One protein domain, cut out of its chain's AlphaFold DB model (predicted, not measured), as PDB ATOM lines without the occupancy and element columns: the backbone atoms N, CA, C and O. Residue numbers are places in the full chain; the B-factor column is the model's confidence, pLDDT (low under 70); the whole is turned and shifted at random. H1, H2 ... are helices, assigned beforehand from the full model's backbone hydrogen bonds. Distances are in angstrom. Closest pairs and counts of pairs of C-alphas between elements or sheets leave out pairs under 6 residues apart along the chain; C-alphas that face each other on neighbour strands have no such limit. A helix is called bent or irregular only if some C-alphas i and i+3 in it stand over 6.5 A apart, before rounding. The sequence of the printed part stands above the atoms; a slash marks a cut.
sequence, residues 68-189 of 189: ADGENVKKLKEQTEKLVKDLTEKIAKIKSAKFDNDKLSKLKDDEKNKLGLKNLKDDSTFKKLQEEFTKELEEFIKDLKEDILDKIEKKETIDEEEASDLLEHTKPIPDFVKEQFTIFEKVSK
ATOM      1  N   ALA A  68     280.140 372.501 377.030       52.47
ATOM      2  CA  ALA A  68     279.921 373.827 377.621       52.47
ATOM      3  C   ALA A  68     281.225 374.673 377.730       52.47
ATOM      4  O   ALA A  68     281.388 375.478 378.642       52.47
ATOM      5  N   ASP A  69     282.166 374.456 376.805       58.03
ATOM      6  CA  ASP A  69     283.522 375.005 376.728       58.03
ATOM      7  C   ASP A  69     283.652 376.017 375.554       58.03
ATOM      8  O   ASP A  69     284.763 376.431 375.219       58.03
ATOM      9  N   GLY A  70     282.544 376.371 374.887       77.31
ATOM     10  CA  GLY A  70     282.501 377.333 373.778       77.31
ATOM     11  C   GLY A  70     282.693 378.795 374.215       77.31
ATOM     12  O   GLY A  70     282.594 379.133 375.401       77.31
ATOM     13  N   GLU A  71     283.017 379.677 373.261       88.56
ATOM     14  CA  GLU A  71     283.346 381.080 373.559       88.56
ATOM     15  C   GLU A  71     282.141 381.837 374.135       88.56
ATOM     16  O   GLU A  71     282.300 382.569 375.120       88.56
ATOM     17  N   ASN A  72     280.937 381.635 373.587       89.06
ATOM     18  CA  ASN A  72     279.739 382.295 374.096       89.06
ATOM     19  C   ASN A  72     279.297 381.702 375.434       89.06
ATOM     20  O   ASN A  72     278.950 382.479 376.321       89.06
ATOM     21  N   VAL A  73     279.395 380.383 375.651       89.88
ATOM     22  CA  VAL A  73     279.083 379.778 376.966       89.88
ATOM     23  C   VAL A  73     279.989 380.348 378.067       89.88
ATOM     24  O   VAL A  73     279.513 380.762 379.130       89.88
ATOM     25  N   LYS A  74     281.299 380.462 377.805       90.44
ATOM     26  CA  LYS A  74     282.248 381.061 378.755       90.44
ATOM     27  C   LYS A  74     281.933 382.538 379.023       90.44
ATOM     28  O   LYS A  74     281.884 382.968 380.177       90.44
ATOM     29  N   LYS A  75     281.695 383.313 377.965       93.25
ATOM     30  CA  LYS A  75     281.359 384.742 378.039       93.25
ATOM     31  C   LYS A  75     280.028 384.986 378.757       93.25
ATOM     32  O   LYS A  75     279.924 385.944 379.519       93.25
ATOM     33  N   LEU A  76     279.041 384.108 378.568       92.50
ATOM     34  CA  LEU A  76     277.760 384.129 379.272       92.50
ATOM     35  C   LEU A  76     277.954 383.916 380.772       92.50
ATOM     36  O   LEU A  76     277.385 384.675 381.561       92.50
ATOM     37  N   LYS A  77     278.784 382.943 381.172       93.00
ATOM     38  CA  LYS A  77     279.144 382.738 382.581       93.00
ATOM     39  C   LYS A  77     279.778 383.998 383.178       93.00
ATOM     40  O   LYS A  77     279.257 384.522 384.159       93.00
ATOM     41  N   GLU A  78     280.828 384.533 382.551       94.06
ATOM     42  CA  GLU A  78     281.530 385.738 383.030       94.06
ATOM     43  C   GLU A  78     280.598 386.966 383.136       94.06
ATOM     44  O   GLU A  78     280.660 387.721 384.112       94.06
ATOM     45  N   GLN A  79     279.701 387.174 382.162       93.25
ATOM     46  CA  GLN A  79     278.730 388.274 382.207       93.25
ATOM     47  C   GLN A  79     277.651 388.065 383.273       93.25
ATOM     48  O   GLN A  79     277.319 389.014 383.987       93.25
ATOM     49  N   THR A  80     277.142 386.842 383.426       93.12
ATOM     50  CA  THR A  80     276.097 386.520 384.405       93.12
ATOM     51  C   THR A  80     276.633 386.601 385.835       93.12
ATOM     52  O   THR A  80     275.976 387.192 386.689       93.12
ATOM     53  N   GLU A  81     277.850 386.117 386.107       95.44
ATOM     54  CA  GLU A  81     278.526 386.296 387.403       95.44
ATOM     55  C   GLU A  81     278.701 387.781 387.754       95.44
ATOM     56  O   GLU A  81     278.392 388.209 388.872       95.44
ATOM     57  N   LYS A  82     279.150 388.591 386.786       95.69
ATOM     58  CA  LYS A  82     279.313 390.039 386.962       95.69
ATOM     59  C   LYS A  82     277.977 390.742 387.221       95.69
ATOM     60  O   LYS A  82     277.916 391.595 388.106       95.69
ATOM     61  N   LEU A  83     276.924 390.380 386.486       93.81
ATOM     62  CA  LEU A  83     275.569 390.904 386.663       93.81
ATOM     63  C   LEU A  83     275.018 390.539 388.047       93.81
ATOM     64  O   LEU A  83     274.618 391.422 388.799       93.81
ATOM     65  N   VAL A  84     275.076 389.260 388.428       95.44
ATOM     66  CA  VAL A  84     274.673 388.767 389.755       95.44
ATOM     67  C   VAL A  84     275.378 389.538 390.873       95.44
ATOM     68  O   VAL A  84     274.730 389.930 391.848       95.44
ATOM     69  N   LYS A  85     276.684 389.800 390.737       96.50
ATOM     70  CA  LYS A  85     277.450 390.582 391.713       96.50
ATOM     71  C   LYS A  85     276.978 392.039 391.794       96.50
ATOM     72  O   LYS A  85     276.674 392.499 392.893       96.50
ATOM     73  N   ASP A  86     276.875 392.744 390.666       94.38
ATOM     74  CA  ASP A  86     276.428 394.147 390.622       94.38
ATOM     75  C   ASP A  86     275.011 394.319 391.200       94.38
ATOM     76  O   ASP A  86     274.776 395.194 392.035       94.38
ATOM     77  N   LEU A  87     274.081 393.425 390.849       93.69
ATOM     78  CA  LEU A  87     272.724 393.433 391.400       93.69
ATOM     79  C   LEU A  87     272.709 393.147 392.912       93.69
ATOM     80  O   LEU A  87     271.981 393.814 393.647       93.69
ATOM     81  N   THR A  88     273.552 392.230 393.402       95.62
ATOM     82  CA  THR A  88     273.697 391.957 394.847       95.62
ATOM     83  C   THR A  88     274.226 393.187 395.599       95.62
ATOM     84  O   THR A  88     273.693 393.556 396.648       95.62
ATOM     85  N   GLU A  89     275.235 393.874 395.053       95.50
ATOM     86  CA  GLU A  89     275.765 395.118 395.627       95.50
ATOM     87  C   GLU A  89     274.721 396.249 395.620       95.50
ATOM     88  O   GLU A  89     274.633 397.023 396.579       95.50
ATOM     89  N   LYS A  90     273.888 396.337 394.575       91.75
ATOM     90  CA  LYS A  90     272.763 397.283 394.507       91.75
ATOM     91  C   LYS A  90     271.685 396.969 395.544       91.75
ATOM     92  O   LYS A  90     271.264 397.888 396.243       91.75
ATOM     93  N   ILE A  91     271.285 395.707 395.720       93.69
ATOM     94  CA  ILE A  91     270.338 395.311 396.778       93.69
ATOM     95  C   ILE A  91     270.851 395.753 398.150       93.69
ATOM     96  O   ILE A  91     270.104 396.374 398.904       93.69
ATOM     97  N   ALA A  92     272.126 395.496 398.463       95.00
ATOM     98  CA  ALA A  92     272.718 395.900 399.738       95.00
ATOM     99  C   ALA A  92     272.662 397.425 399.945       95.00
ATOM    100  O   ALA A  92     272.251 397.889 401.011       95.00
ATOM    101  N   LYS A  93     272.990 398.210 398.908       93.69
ATOM    102  CA  LYS A  93     272.877 399.676 398.941       93.69
ATOM    103  C   LYS A  93     271.433 400.128 399.162       93.69
ATOM    104  O   LYS A  93     271.203 400.916 400.075       93.69
ATOM    105  N   ILE A  94     270.460 399.582 398.424       91.19
ATOM    106  CA  ILE A  94     269.035 399.916 398.596       91.19
ATOM    107  C   ILE A  94     268.546 399.555 399.996       91.19
ATOM    108  O   ILE A  94     267.938 400.406 400.630       91.19
ATOM    109  N   LYS A  95     268.850 398.362 400.526       92.44
ATOM    110  CA  LYS A  95     268.446 397.958 401.889       92.44
ATOM    111  C   LYS A  95     269.076 398.829 402.989       92.44
ATOM    112  O   LYS A  95     268.501 398.950 404.066       92.44
ATOM    113  N   SER A  96     270.233 399.446 402.731       92.56
ATOM    114  CA  SER A  96     270.900 400.370 403.667       92.56
ATOM    115  C   SER A  96     270.502 401.846 403.514       92.56
ATOM    116  O   SER A  96     270.723 402.634 404.437       92.56
ATOM    117  N   ALA A  97     269.913 402.219 402.374       91.50
ATOM    118  CA  ALA A  97     269.497 403.579 402.063       91.50
ATOM    119  C   ALA A  97     268.415 404.068 403.040       91.50
ATOM    120  O   ALA A  97     267.472 403.341 403.362       91.50
ATOM    121  N   LYS A  98     268.524 405.316 403.506       92.75
ATOM    122  CA  LYS A  98     267.542 405.928 404.421       92.75
ATOM    123  C   LYS A  98     266.780 407.031 403.713       92.75
ATOM    124  O   LYS A  98     267.407 407.858 403.067       92.75
ATOM    125  N   PHE A  99     265.460 407.080 403.862       92.75
ATOM    126  CA  PHE A  99     264.637 408.089 403.200       92.75
ATOM    127  C   PHE A  99     265.071 409.529 403.538       92.75
ATOM    128  O   PHE A  99     265.316 409.864 404.701       92.75
ATOM    129  N   ASP A 100     265.138 410.394 402.524       92.44
ATOM    130  CA  ASP A 100     265.451 411.813 402.660       92.44
ATOM    131  C   ASP A 100     264.310 412.691 402.126       92.44
ATOM    132  O   ASP A 100     264.205 412.973 400.928       92.44
ATOM    133  N   ASN A 101     263.469 413.173 403.041       90.06
ATOM    134  CA  ASN A 101     262.360 414.062 402.708       90.06
ATOM    135  C   ASN A 101     262.821 415.395 402.078       90.06
ATOM    136  O   ASN A 101     262.124 415.948 401.221       90.06
ATOM    137  N   ASP A 102     264.001 415.899 402.453       90.19
ATOM    138  CA  ASP A 102     264.528 417.166 401.931       90.19
ATOM    139  C   ASP A 102     264.998 417.000 400.483       90.19
ATOM    140  O   ASP A 102     264.803 417.893 399.653       90.19
ATOM    141  N   LYS A 103     265.586 415.840 400.151       89.69
ATOM    142  CA  LYS A 103     265.902 415.488 398.760       89.69
ATOM    143  C   LYS A 103     264.642 415.214 397.944       89.69
ATOM    144  O   LYS A 103     264.549 415.722 396.832       89.69
ATOM    145  N   LEU A 104     263.655 414.491 398.487       86.81
ATOM    146  CA  LEU A 104     262.394 414.242 397.778       86.81
ATOM    147  C   LEU A 104     261.673 415.548 397.415       86.81
ATOM    148  O   LEU A 104     261.149 415.660 396.310       86.81
ATOM    149  N   SER A 105     261.663 416.527 398.322       84.56
ATOM    150  CA  SER A 105     261.059 417.842 398.069       84.56
ATOM    151  C   SER A 105     261.764 418.555 396.910       84.56
ATOM    152  O   SER A 105     261.131 418.837 395.896       84.56
ATOM    153  N   LYS A 106     263.100 418.687 396.977       85.12
ATOM    154  CA  LYS A 106     263.924 419.260 395.892       85.12
ATOM    155  C   LYS A 106     263.735 418.548 394.550       85.12
ATOM    156  O   LYS A 106     263.824 419.172 393.499       85.12
ATOM    157  N   LEU A 107     263.489 417.238 394.578       80.56
ATOM    158  CA  LEU A 107     263.296 416.424 393.382       80.56
ATOM    159  C   LEU A 107     261.887 416.575 392.778       80.56
ATOM    160  O   LEU A 107     261.733 416.412 391.571       80.56
ATOM    161  N   LYS A 108     260.871 416.913 393.586       77.25
ATOM    162  CA  LYS A 108     259.500 417.218 393.132       77.25
ATOM    163  C   LYS A 108     259.364 418.612 392.511       77.25
ATOM    164  O   LYS A 108     258.466 418.808 391.689       77.25
ATOM    165  N   ASP A 109     260.250 419.537 392.879       75.38
ATOM    166  CA  ASP A 109     260.320 420.888 392.308       75.38
ATOM    167  C   ASP A 109     260.942 420.906 390.894       75.38
ATOM    168  O   ASP A 109     260.646 421.799 390.102       75.38
ATOM    169  N   ASP A 110     261.742 419.894 390.532       72.69
ATOM    170  CA  ASP A 110     262.206 419.673 389.156       72.69
ATOM    171  C   ASP A 110     261.105 418.983 388.328       72.69
ATOM    172  O   ASP A 110     260.802 417.797 388.508       72.69
ATOM    173  N   GLU A 111     260.519 419.728 387.380       60.81
ATOM    174  CA  GLU A 111     259.427 419.256 386.521       60.81
ATOM    175  C   GLU A 111     259.736 417.943 385.790       60.81
ATOM    176  O   GLU A 111     258.811 417.163 385.548       60.81
ATOM    177  N   LYS A 112     261.012 417.638 385.505       66.06
ATOM    178  CA  LYS A 112     261.396 416.381 384.845       66.06
ATOM    179  C   LYS A 112     261.150 415.142 385.707       66.06
ATOM    180  O   LYS A 112     260.857 414.088 385.153       66.06
ATOM    181  N   ASN A 113     261.237 415.238 387.038       62.03
ATOM    182  CA  ASN A 113     261.066 414.081 387.938       62.03
ATOM    183  C   ASN A 113     259.658 414.010 388.571       62.03
ATOM    184  O   ASN A 113     259.309 413.022 389.222       62.03
ATOM    185  N   LYS A 114     258.820 415.031 388.351       58.69
ATOM    186  CA  LYS A 114     257.485 415.214 388.956       58.69
ATOM    187  C   LYS A 114     256.470 414.106 388.625       58.69
ATOM    188  O   LYS A 114     255.467 413.958 389.326       58.69
ATOM    189  N   LEU A 115     256.705 413.336 387.559       53.81
ATOM    190  CA  LEU A 115     255.799 412.289 387.076       53.81
ATOM    191  C   LEU A 115     256.018 410.919 387.736       53.81
ATOM    192  O   LEU A 115     255.024 410.299 388.109       53.81
ATOM    193  N   GLY A 116     257.266 410.487 387.948       59.75
ATOM    194  CA  GLY A 116     257.556 409.196 388.588       59.75
ATOM    195  C   GLY A 116     257.214 409.176 390.083       59.75
ATOM    196  O   GLY A 116     256.530 408.286 390.581       59.75
ATOM    197  N   LEU A 117     257.590 410.221 390.820       68.94
ATOM    198  CA  LEU A 117     257.596 410.212 392.291       68.94
ATOM    199  C   LEU A 117     256.219 410.408 392.955       68.94
ATOM    200  O   LEU A 117     256.148 410.678 394.155       68.94
ATOM    201  N   LYS A 118     255.110 410.289 392.213       68.19
ATOM    202  CA  LYS A 118     253.744 410.546 392.717       68.19
ATOM    203  C   LYS A 118     253.345 409.654 393.895       68.19
ATOM    204  O   LYS A 118     252.617 410.099 394.784       68.19
ATOM    205  N   ASN A 119     253.829 408.414 393.904       74.81
ATOM    206  CA  ASN A 119     253.513 407.433 394.944       74.81
ATOM    207  C   ASN A 119     254.483 407.487 396.134       74.81
ATOM    208  O   ASN A 119     254.152 406.970 397.199       74.81
ATOM    209  N   LEU A 120     255.636 408.151 395.986       83.75
ATOM    210  CA  LEU A 120     256.616 408.314 397.053       83.75
ATOM    211  C   LEU A 120     256.297 409.576 397.870       83.75
ATOM    212  O   LEU A 120     256.306 410.702 397.357       83.75
ATOM    213  N   LYS A 121     255.974 409.390 399.150       84.50
ATOM    214  CA  LYS A 121     255.448 410.446 400.034       84.50
ATOM    215  C   LYS A 121     256.236 410.582 401.329       84.50
ATOM    216  O   LYS A 121     256.468 411.701 401.770       84.50
ATOM    217  N   ASP A 122     256.636 409.456 401.899       87.56
ATOM    218  CA  ASP A 122     257.188 409.325 403.243       87.56
ATOM    219  C   ASP A 122     258.070 408.064 403.367       87.56
ATOM    220  O   ASP A 122     258.142 407.234 402.454       87.56
ATOM    221  N   ASP A 123     258.711 407.901 404.525       89.81
ATOM    222  CA  ASP A 123     259.573 406.758 404.862       89.81
ATOM    223  C   ASP A 123     258.854 405.395 404.779       89.81
ATOM    224  O   ASP A 123     259.485 404.394 404.453       89.81
ATOM    225  N   SER A 124     257.532 405.338 404.991       90.00
ATOM    226  CA  SER A 124     256.751 404.097 404.865       90.00
ATOM    227  C   SER A 124     256.588 403.697 403.396       90.00
ATOM    228  O   SER A 124     256.878 402.562 403.016       90.00
ATOM    229  N   THR A 125     256.218 404.651 402.534       88.88
ATOM    230  CA  THR A 125     256.175 404.430 401.077       88.88
ATOM    231  C   THR A 125     257.555 404.116 400.494       88.88
ATOM    232  O   THR A 125     257.648 403.306 399.576       88.88
ATOM    233  N   PHE A 126     258.626 404.699 401.048       88.94
ATOM    234  CA  PHE A 126     260.000 404.390 400.652       88.94
ATOM    235  C   PHE A 126     260.401 402.965 401.045       88.94
ATOM    236  O   PHE A 126     260.857 402.220 400.185       88.94
ATOM    237  N   LYS A 127     260.158 402.549 402.294       90.56
ATOM    238  CA  LYS A 127     260.436 401.181 402.762       90.56
ATOM    239  C   LYS A 127     259.693 400.129 401.962       90.56
ATOM    240  O   LYS A 127     260.309 399.172 401.510       90.56
ATOM    241  N   LYS A 128     258.403 400.350 401.698       88.56
ATOM    242  CA  LYS A 128     257.621 399.453 400.845       88.56
ATOM    243  C   LYS A 128     258.238 399.318 399.445       88.56
ATOM    244  O   LYS A 128     258.365 398.206 398.945       88.56
ATOM    245  N   LEU A 129     258.681 400.425 398.844       85.88
ATOM    246  CA  LEU A 129     259.374 400.410 397.552       85.88
ATOM    247  C   LEU A 129     260.738 399.693 397.619       85.88
ATOM    248  O   LEU A 129     261.077 398.956 396.696       85.88
ATOM    249  N   GLN A 130     261.514 399.882 398.693       89.19
ATOM    250  CA  GLN A 130     262.768 399.150 398.924       89.19
ATOM    251  C   GLN A 130     262.509 397.641 399.014       89.19
ATOM    252  O   GLN A 130     263.227 396.863 398.388       89.19
ATOM    253  N   GLU A 131     261.493 397.221 399.769       89.06
ATOM    254  CA  GLU A 131     261.107 395.817 399.941       89.06
ATOM    255  C   GLU A 131     260.640 395.189 398.622       89.06
ATOM    256  O   GLU A 131     261.189 394.165 398.223       89.06
ATOM    257  N   GLU A 132     259.692 395.812 397.913       86.94
ATOM    258  CA  GLU A 132     259.171 395.307 396.633       86.94
ATOM    259  C   GLU A 132     260.285 395.196 395.578       86.94
ATOM    260  O   GLU A 132     260.497 394.122 395.014       86.94
ATOM    261  N   PHE A 133     261.072 396.258 395.378       87.38
ATOM    262  CA  PHE A 133     262.141 396.267 394.377       87.38
ATOM    263  C   PHE A 133     263.290 395.313 394.725       87.38
ATOM    264  O   PHE A 133     263.784 394.599 393.854       87.38
ATOM    265  N   THR A 134     263.730 395.256 395.989       91.19
ATOM    266  CA  THR A 134     264.815 394.327 396.356       91.19
ATOM    267  C   THR A 134     264.370 392.876 396.328       91.19
ATOM    268  O   THR A 134     265.178 392.034 395.949       91.19
ATOM    269  N   LYS A 135     263.102 392.582 396.632       90.56
ATOM    270  CA  LYS A 135     262.546 391.239 396.477       90.56
ATOM    271  C   LYS A 135     262.534 390.795 395.010       90.56
ATOM    272  O   LYS A 135     262.991 389.692 394.728       90.56
ATOM    273  N   GLU A 136     262.080 391.641 394.081       87.12
ATOM    274  CA  GLU A 136     262.128 391.310 392.645       87.12
ATOM    275  C   GLU A 136     263.568 391.105 392.148       87.12
ATOM    276  O   GLU A 136     263.836 390.148 391.422       87.12
ATOM    277  N   LEU A 137     264.523 391.944 392.581       89.88
ATOM    278  CA  LEU A 137     265.941 391.728 392.267       89.88
ATOM    279  C   LEU A 137     266.485 390.416 392.867       89.88
ATOM    280  O   LEU A 137     267.293 389.750 392.222       89.88
ATOM    281  N   GLU A 138     266.078 390.030 394.079       92.88
ATOM    282  CA  GLU A 138     266.511 388.782 394.729       92.88
ATOM    283  C   GLU A 138     265.949 387.537 394.026       92.88
ATOM    284  O   GLU A 138     266.700 386.593 393.771       92.88
ATOM    285  N   GLU A 139     264.665 387.550 393.654       90.81
ATOM    286  CA  GLU A 139     264.034 386.486 392.861       90.81
ATOM    287  C   GLU A 139     264.701 386.359 391.480       90.81
ATOM    288  O   GLU A 139     265.019 385.252 391.045       90.81
ATOM    289  N   PHE A 140     265.043 387.478 390.839       89.75
ATOM    290  CA  PHE A 140     265.749 387.467 389.561       89.75
ATOM    291  C   PHE A 140     267.207 386.995 389.642       89.75
ATOM    292  O   PHE A 140     267.655 386.229 388.791       89.75
ATOM    293  N   ILE A 141     267.963 387.404 390.665       93.06
ATOM    294  CA  ILE A 141     269.324 386.886 390.893       93.06
ATOM    295  C   ILE A 141     269.287 385.375 391.128       93.06
ATOM    296  O   ILE A 141     270.196 384.667 390.690       93.06
ATOM    297  N   LYS A 142     268.258 384.879 391.823       92.56
ATOM    298  CA  LYS A 142     268.041 383.445 392.003       92.56
ATOM    299  C   LYS A 142     267.788 382.764 390.654       92.56
ATOM    300  O   LYS A 142     268.489 381.807 390.348       92.56
ATOM    301  N   ASP A 143     266.882 383.295 389.835       89.81
ATOM    302  CA  ASP A 143     266.621 382.770 388.489       89.81
ATOM    303  C   ASP A 143     267.876 382.787 387.597       89.81
ATOM    304  O   ASP A 143     268.143 381.799 386.926       89.81
ATOM    305  N   LEU A 144     268.694 383.849 387.609       90.69
ATOM    306  CA  LEU A 144     269.962 383.890 386.860       90.69
ATOM    307  C   LEU A 144     270.956 382.812 387.311       90.69
ATOM    308  O   LEU A 144     271.686 382.258 386.489       90.69
ATOM    309  N   LYS A 145     271.014 382.525 388.616       92.38
ATOM    310  CA  LYS A 145     271.858 381.449 389.143       92.38
ATOM    311  C   LYS A 145     271.332 380.091 388.687       92.38
ATOM    312  O   LYS A 145     272.079 379.359 388.052       92.38
ATOM    313  N   GLU A 146     270.055 379.802 388.932       90.75
ATOM    314  CA  GLU A 146     269.432 378.503 388.645       90.75
ATOM    315  C   GLU A 146     269.305 378.202 387.137       90.75
ATOM    316  O   GLU A 146     269.623 377.095 386.705       90.75
ATOM    317  N   ASP A 147     268.869 379.167 386.316       87.12
ATOM    318  CA  ASP A 147     268.610 378.958 384.882       87.12
ATOM    319  C   ASP A 147     269.895 379.026 384.017       87.12
ATOM    320  O   ASP A 147     269.856 378.531 382.885       87.12
ATOM    321  N   ILE A 148     270.998 379.628 384.507       89.94
ATOM    322  CA  ILE A 148     272.257 379.835 383.752       89.94
ATOM    323  C   ILE A 148     273.479 379.257 384.484       89.94
ATOM    324  O   ILE A 148     274.065 378.289 384.004       89.94
ATOM    325  N   LEU A 149     273.898 379.835 385.619       91.38
ATOM    326  CA  LEU A 149     275.183 379.477 386.248       91.38
ATOM    327  C   LEU A 149     275.220 378.013 386.706       91.38
ATOM    328  O   LEU A 149     276.165 377.296 386.379       91.38
ATOM    329  N   ASP A 150     274.164 377.559 387.380       91.00
ATOM    330  CA  ASP A 150     273.977 376.178 387.826       91.00
ATOM    331  C   ASP A 150     274.047 375.184 386.661       91.00
ATOM    332  O   ASP A 150     274.663 374.128 386.796       91.00
ATOM    333  N   LYS A 151     273.438 375.512 385.513       88.94
ATOM    334  CA  LYS A 151     273.461 374.651 384.322       88.94
ATOM    335  C   LYS A 151     274.865 374.529 383.743       88.94
ATOM    336  O   LYS A 151     275.336 373.414 383.520       88.94
ATOM    337  N   ILE A 152     275.556 375.662 383.568       88.44
ATOM    338  CA  ILE A 152     276.941 375.695 383.074       88.44
ATOM    339  C   ILE A 152     277.858 374.900 384.021       88.44
ATOM    340  O   ILE A 152     278.694 374.124 383.565       88.44
ATOM    341  N   GLU A 153     277.687 375.030 385.341       87.44
ATOM    342  CA  GLU A 153     278.490 374.299 386.333       87.44
ATOM    343  C   GLU A 153     278.205 372.796 386.371       87.44
ATOM    344  O   GLU A 153     279.143 371.997 386.447       87.44
ATOM    345  N   LYS A 154     276.936 372.394 386.249       88.06
ATOM    346  CA  LYS A 154     276.528 370.982 386.134       88.06
ATOM    347  C   LYS A 154     276.878 370.369 384.776       88.06
ATOM    348  O   LYS A 154     276.767 369.153 384.623       88.06
ATOM    349  N   LYS A 155     277.331 371.183 383.813       78.62
ATOM    350  CA  LYS A 155     277.524 370.821 382.398       78.62
ATOM    351  C   LYS A 155     276.242 370.296 381.751       78.62
ATOM    352  O   LYS A 155     276.290 369.448 380.861       78.62
ATOM    353  N   GLU A 156     275.099 370.805 382.205       77.44
ATOM    354  CA  GLU A 156     273.853 370.689 381.457       77.44
ATOM    355  C   GLU A 156     274.028 371.456 380.140       77.44
ATOM    356  O   GLU A 156     274.661 372.515 380.107       77.44
ATOM    357  N   THR A 157     273.536 370.896 379.036       72.88
ATOM    358  CA  THR A 157     273.750 371.456 377.698       72.88
ATOM    359  C   THR A 157     273.011 372.779 377.536       72.88
ATOM    360  O   THR A 157     271.806 372.784 377.303       72.88
ATOM    361  N   ILE A 158     273.769 373.869 377.639       81.69
ATOM    362  CA  ILE A 158     273.530 375.133 376.940       81.69
ATOM    363  C   ILE A 158     274.464 375.098 375.729       81.69
ATOM    364  O   ILE A 158     275.680 374.968 375.902       81.69
ATOM    365  N   ASP A 159     273.906 375.147 374.524       86.00
ATOM    366  CA  ASP A 159     274.689 375.232 373.290       86.00
ATOM    367  C   ASP A 159     275.104 376.683 372.973       86.00
ATOM    368  O   ASP A 159     274.763 377.629 373.686       86.00
ATOM    369  N   GLU A 160     275.911 376.870 371.927       85.81
ATOM    370  CA  GLU A 160     276.419 378.197 371.550       85.81
ATOM    371  C   GLU A 160     275.328 379.150 371.025       85.81
ATOM    372  O   GLU A 160     275.497 380.365 371.136       85.81
ATOM    373  N   GLU A 161     274.214 378.629 370.495       86.38
ATOM    374  CA  GLU A 161     273.084 379.434 370.015       86.38
ATOM    375  C   GLU A 161     272.256 379.932 371.211       86.38
ATOM    376  O   GLU A 161     272.092 381.142 371.375       86.38
ATOM    377  N   GLU A 162     271.873 379.038 372.136       87.88
ATOM    378  CA  GLU A 162     271.232 379.415 373.407       87.88
ATOM    379  C   GLU A 162     272.128 380.369 374.220       87.88
ATOM    380  O   GLU A 162     271.639 381.339 374.808       87.88
ATOM    381  N   ALA A 163     273.450 380.157 374.228       88.19
ATOM    382  CA  ALA A 163     274.376 381.051 374.917       88.19
ATOM    383  C   ALA A 163     274.427 382.458 374.298       88.19
ATOM    384  O   ALA A 163     274.494 383.447 375.034       88.19
ATOM    385  N   SER A 164     274.380 382.560 372.965       88.50
ATOM    386  CA  SER A 164     274.319 383.840 372.251       88.50
ATOM    387  C   SER A 164     273.008 384.580 372.542       88.50
ATOM    388  O   SER A 164     273.037 385.755 372.914       88.50
ATOM    389  N   ASP A 165     271.870 383.886 372.483       87.94
ATOM    390  CA  ASP A 165     270.560 384.452 372.821       87.94
ATOM    391  C   ASP A 165     270.519 384.967 374.267       87.94
ATOM    392  O   ASP A 165     270.039 386.072 374.539       87.94
ATOM    393  N   LEU A 166     271.042 384.200 375.227       88.75
ATOM    394  CA  LEU A 166     271.100 384.610 376.633       88.75
ATOM    395  C   LEU A 166     272.030 385.817 376.851       88.75
ATOM    396  O   LEU A 166     271.725 386.681 377.682       88.75
ATOM    397  N   LEU A 167     273.128 385.929 376.095       88.69
ATOM    398  CA  LEU A 167     274.002 387.108 376.101       88.69
ATOM    399  C   LEU A 167     273.274 388.365 375.602       88.69
ATOM    400  O   LEU A 167     273.401 389.426 376.217       88.69
ATOM    401  N   GLU A 168     272.487 388.274 374.527       87.50
ATOM    402  CA  GLU A 168     271.727 389.426 374.026       87.50
ATOM    403  C   GLU A 168     270.625 389.862 375.003       87.50
ATOM    404  O   GLU A 168     270.506 391.053 375.303       87.50
ATOM    405  N   HIS A 169     269.882 388.911 375.582       83.75
ATOM    406  CA  HIS A 169     268.815 389.201 376.548       83.75
ATOM    407  C   HIS A 169     269.319 389.771 377.885       83.75
ATOM    408  O   HIS A 169     268.607 390.545 378.527       83.75
ATOM    409  N   THR A 170     270.531 389.415 378.331       83.81
ATOM    410  CA  THR A 170     271.093 389.907 379.607       83.81
ATOM    411  C   THR A 170     271.802 391.259 379.488       83.81
ATOM    412  O   THR A 170     271.860 392.015 380.461       83.81
ATOM    413  N   LYS A 171     272.270 391.622 378.288       86.56
ATOM    414  CA  LYS A 171     272.984 392.874 377.993       86.56
ATOM    415  C   LYS A 171     272.289 394.187 378.420       86.56
ATOM    416  O   LYS A 171     273.009 395.049 378.922       86.56
ATOM    417  N   PRO A 172     270.964 394.404 378.256       85.31
ATOM    418  CA  PRO A 172     270.316 395.669 378.645       85.31
ATOM    419  C   PRO A 172     270.015 395.787 380.152       85.31
ATOM    420  O   PRO A 172     269.698 396.874 380.637       85.31
ATOM    421  N   ILE A 173     270.105 394.688 380.910       85.88
ATOM    422  CA  ILE A 173     269.662 394.622 382.311       85.88
ATOM    423  C   ILE A 173     270.448 395.565 383.248       85.88
ATOM    424  O   ILE A 173     269.799 396.245 384.048       85.88
ATOM    425  N   PRO A 174     271.793 395.686 383.167       86.75
ATOM    426  CA  PRO A 174     272.549 396.617 384.010       86.75
ATOM    427  C   PRO A 174     272.086 398.071 383.879       86.75
ATOM    428  O   PRO A 174     271.958 398.765 384.888       86.75
ATOM    429  N   ASP A 175     271.823 398.530 382.651       85.00
ATOM    430  CA  ASP A 175     271.425 399.913 382.384       85.00
ATOM    431  C   ASP A 175     269.989 400.179 382.846       85.00
ATOM    432  O   ASP A 175     269.748 401.187 383.515       85.00
ATOM    433  N   PHE A 176     269.067 399.236 382.610       81.94
ATOM    434  CA  PHE A 176     267.703 399.325 383.135       81.94
ATOM    435  C   PHE A 176     267.703 399.431 384.668       81.94
ATOM    436  O   PHE A 176     267.122 400.353 385.245       81.94
ATOM    437  N   VAL A 177     268.390 398.512 385.359       84.12
ATOM    438  CA  VAL A 177     268.431 398.515 386.831       84.12
ATOM    439  C   VAL A 177     269.146 399.761 387.356       84.12
ATOM    440  O   VAL A 177     268.762 400.290 388.397       84.12
ATOM    441  N   LYS A 178     270.158 400.276 386.649       85.88
ATOM    442  CA  LYS A 178     270.845 401.525 387.001       85.88
ATOM    443  C   LYS A 178     269.912 402.738 386.960       85.88
ATOM    444  O   LYS A 178     269.983 403.537 387.887       85.88
ATOM    445  N   GLU A 179     269.033 402.856 385.966       81.62
ATOM    446  CA  GLU A 179     268.049 403.948 385.902       81.62
ATOM    447  C   GLU A 179     267.114 403.938 387.124       81.62
ATOM    448  O   GLU A 179     266.965 404.958 387.802       81.62
ATOM    449  N   GLN A 180     266.577 402.765 387.476       79.25
ATOM    450  CA  GLN A 180     265.742 402.594 388.672       79.25
ATOM    451  C   GLN A 180     266.521 402.899 389.960       79.25
ATOM    452  O   GLN A 180     266.049 403.617 390.842       79.25
ATOM    453  N   PHE A 181     267.757 402.404 390.052       84.38
ATOM    454  CA  PHE A 181     268.646 402.603 391.194       84.38
ATOM    455  C   PHE A 181     268.950 404.088 391.457       84.38
ATOM    456  O   PHE A 181     268.945 404.524 392.609       84.38
ATOM    457  N   THR A 182     269.141 404.887 390.402       83.88
ATOM    458  CA  THR A 182     269.396 406.331 390.514       83.88
ATOM    459  C   THR A 182     268.249 407.087 391.196       83.88
ATOM    460  O   THR A 182     268.486 408.126 391.812       83.88
ATOM    461  N   ILE A 183     267.010 406.588 391.151       78.25
ATOM    462  CA  ILE A 183     265.896 407.211 391.879       78.25
ATOM    463  C   ILE A 183     266.044 407.005 393.384       78.25
ATOM    464  O   ILE A 183     265.891 407.976 394.125       78.25
ATOM    465  N   PHE A 184     266.417 405.801 393.834       83.62
ATOM    466  CA  PHE A 184     266.727 405.555 395.244       83.62
ATOM    467  C   PHE A 184     267.855 406.482 395.722       83.62
ATOM    468  O   PHE A 184     267.656 407.198 396.698       83.62
ATOM    469  N   GLU A 185     268.974 406.569 394.988       86.38
ATOM    470  CA  GLU A 185     270.095 407.475 395.320       86.38
ATOM    471  C   GLU A 185     269.664 408.949 395.428       86.38
ATOM    472  O   GLU A 185     270.117 409.683 396.313       86.38
ATOM    473  N   LYS A 186     268.772 409.399 394.535       85.38
ATOM    474  CA  LYS A 186     268.252 410.771 394.529       85.38
ATOM    475  C   LYS A 186     267.335 411.081 395.717       85.38
ATOM    476  O   LYS A 186     267.212 412.256 396.045       85.38
ATOM    477  N   VAL A 187     266.701 410.089 396.352       85.81
ATOM    478  CA  VAL A 187     265.737 410.289 397.458       85.81
ATOM    479  C   VAL A 187     266.206 409.746 398.814       85.81
ATOM    480  O   VAL A 187     265.427 409.754 399.766       85.81
ATOM    481  N   SER A 188     267.456 409.286 398.927       88.12
ATOM    482  CA  SER A 188     268.003 408.703 400.159       88.12
ATOM    483  C   SER A 188     269.256 409.405 400.685       88.12
ATOM    484  O   SER A 188     269.971 410.052 399.923       88.12
ATOM    485  N   LYS A 189     269.548 409.260 401.983       83.50
ATOM    486  CA  LYS A 189     270.810 409.647 402.643       83.50
ATOM    487  C   LYS A 189     271.834 408.521 402.576       83.50
ATOM    488  O   LYS A 189     271.418 407.366 402.818       83.50
TER     489      LYS A 189
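AT A GLANCE: This is residues 68 to 189 of the 189 residues of an uncharacterized protein of Mycoplasma auris 15026 (UniProt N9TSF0). A long, loose rod: H1 and H4 run side by side in opposite ways, and H5 and H6, nearly end to end, make a third column along H1. The short H2 and H3, with their loops, cap one end. The printed part has 122 residues with six named helices, H1 to H6 in order, and no named strand; the class is all helix. The whole is loose, with a radius of gyration of the C-alphas of 17.8 A and spans of 53 by 24 by 18 A.

IN THESE COORDINATES: H1, residues 71 to 96, begins at C-alpha 71 (283.346, 381.080, 373.559) and is 37.9 A long. H2 is residues 101 to 109, 12.6 A. H3, residues 116 to 119, is irregular, with C-alphas 116 and 119 7.7 A apart. H4, residues 123 to 154, is 43.8 A long and only just irregular, with C-alphas 147 and 150 6.7 A apart. H5 is residues 160 to 170, 15.2 A. H6, residues 173 to 187, 22.1 A, ends at C-alpha 187 (265.737, 410.289, 397.458).

HOW THE PARTS SIT: The hub, H1, touches H4 at a shallow tilt of 23 degrees, opposite ways; the closest C-alphas, of Ile 91 and Thr 134, are 5.6 A apart. With residues 71 to 80 alone H1 touches H5, the same way at 25 degrees, closest at C-alphas Val 73 and Ala 163, 5.3 A. With residues 83 to 94 alone it touches H6, closest at C-alphas Ile 94 and Phe 184, 7.0 A. H6 touches H2 with residues 186 to 187 alone, closest at C-alphas Leu 104 and Val 187, 5.2 A. H3 touches no helix. Every O i to N i+4 pair is within hydrogen-bond range in H1, H2 and H5, against 26 of 28 in H4 and 9 of 11 in H6; H3 is too short for one.

THE WHOLE: The C-alphas farthest apart, of Asp 109 and Lys 155, are 53.9 A apart. The printed part has no cut and no long link. Residues 68 to 69 and 111 to 118 have pLDDT under 70.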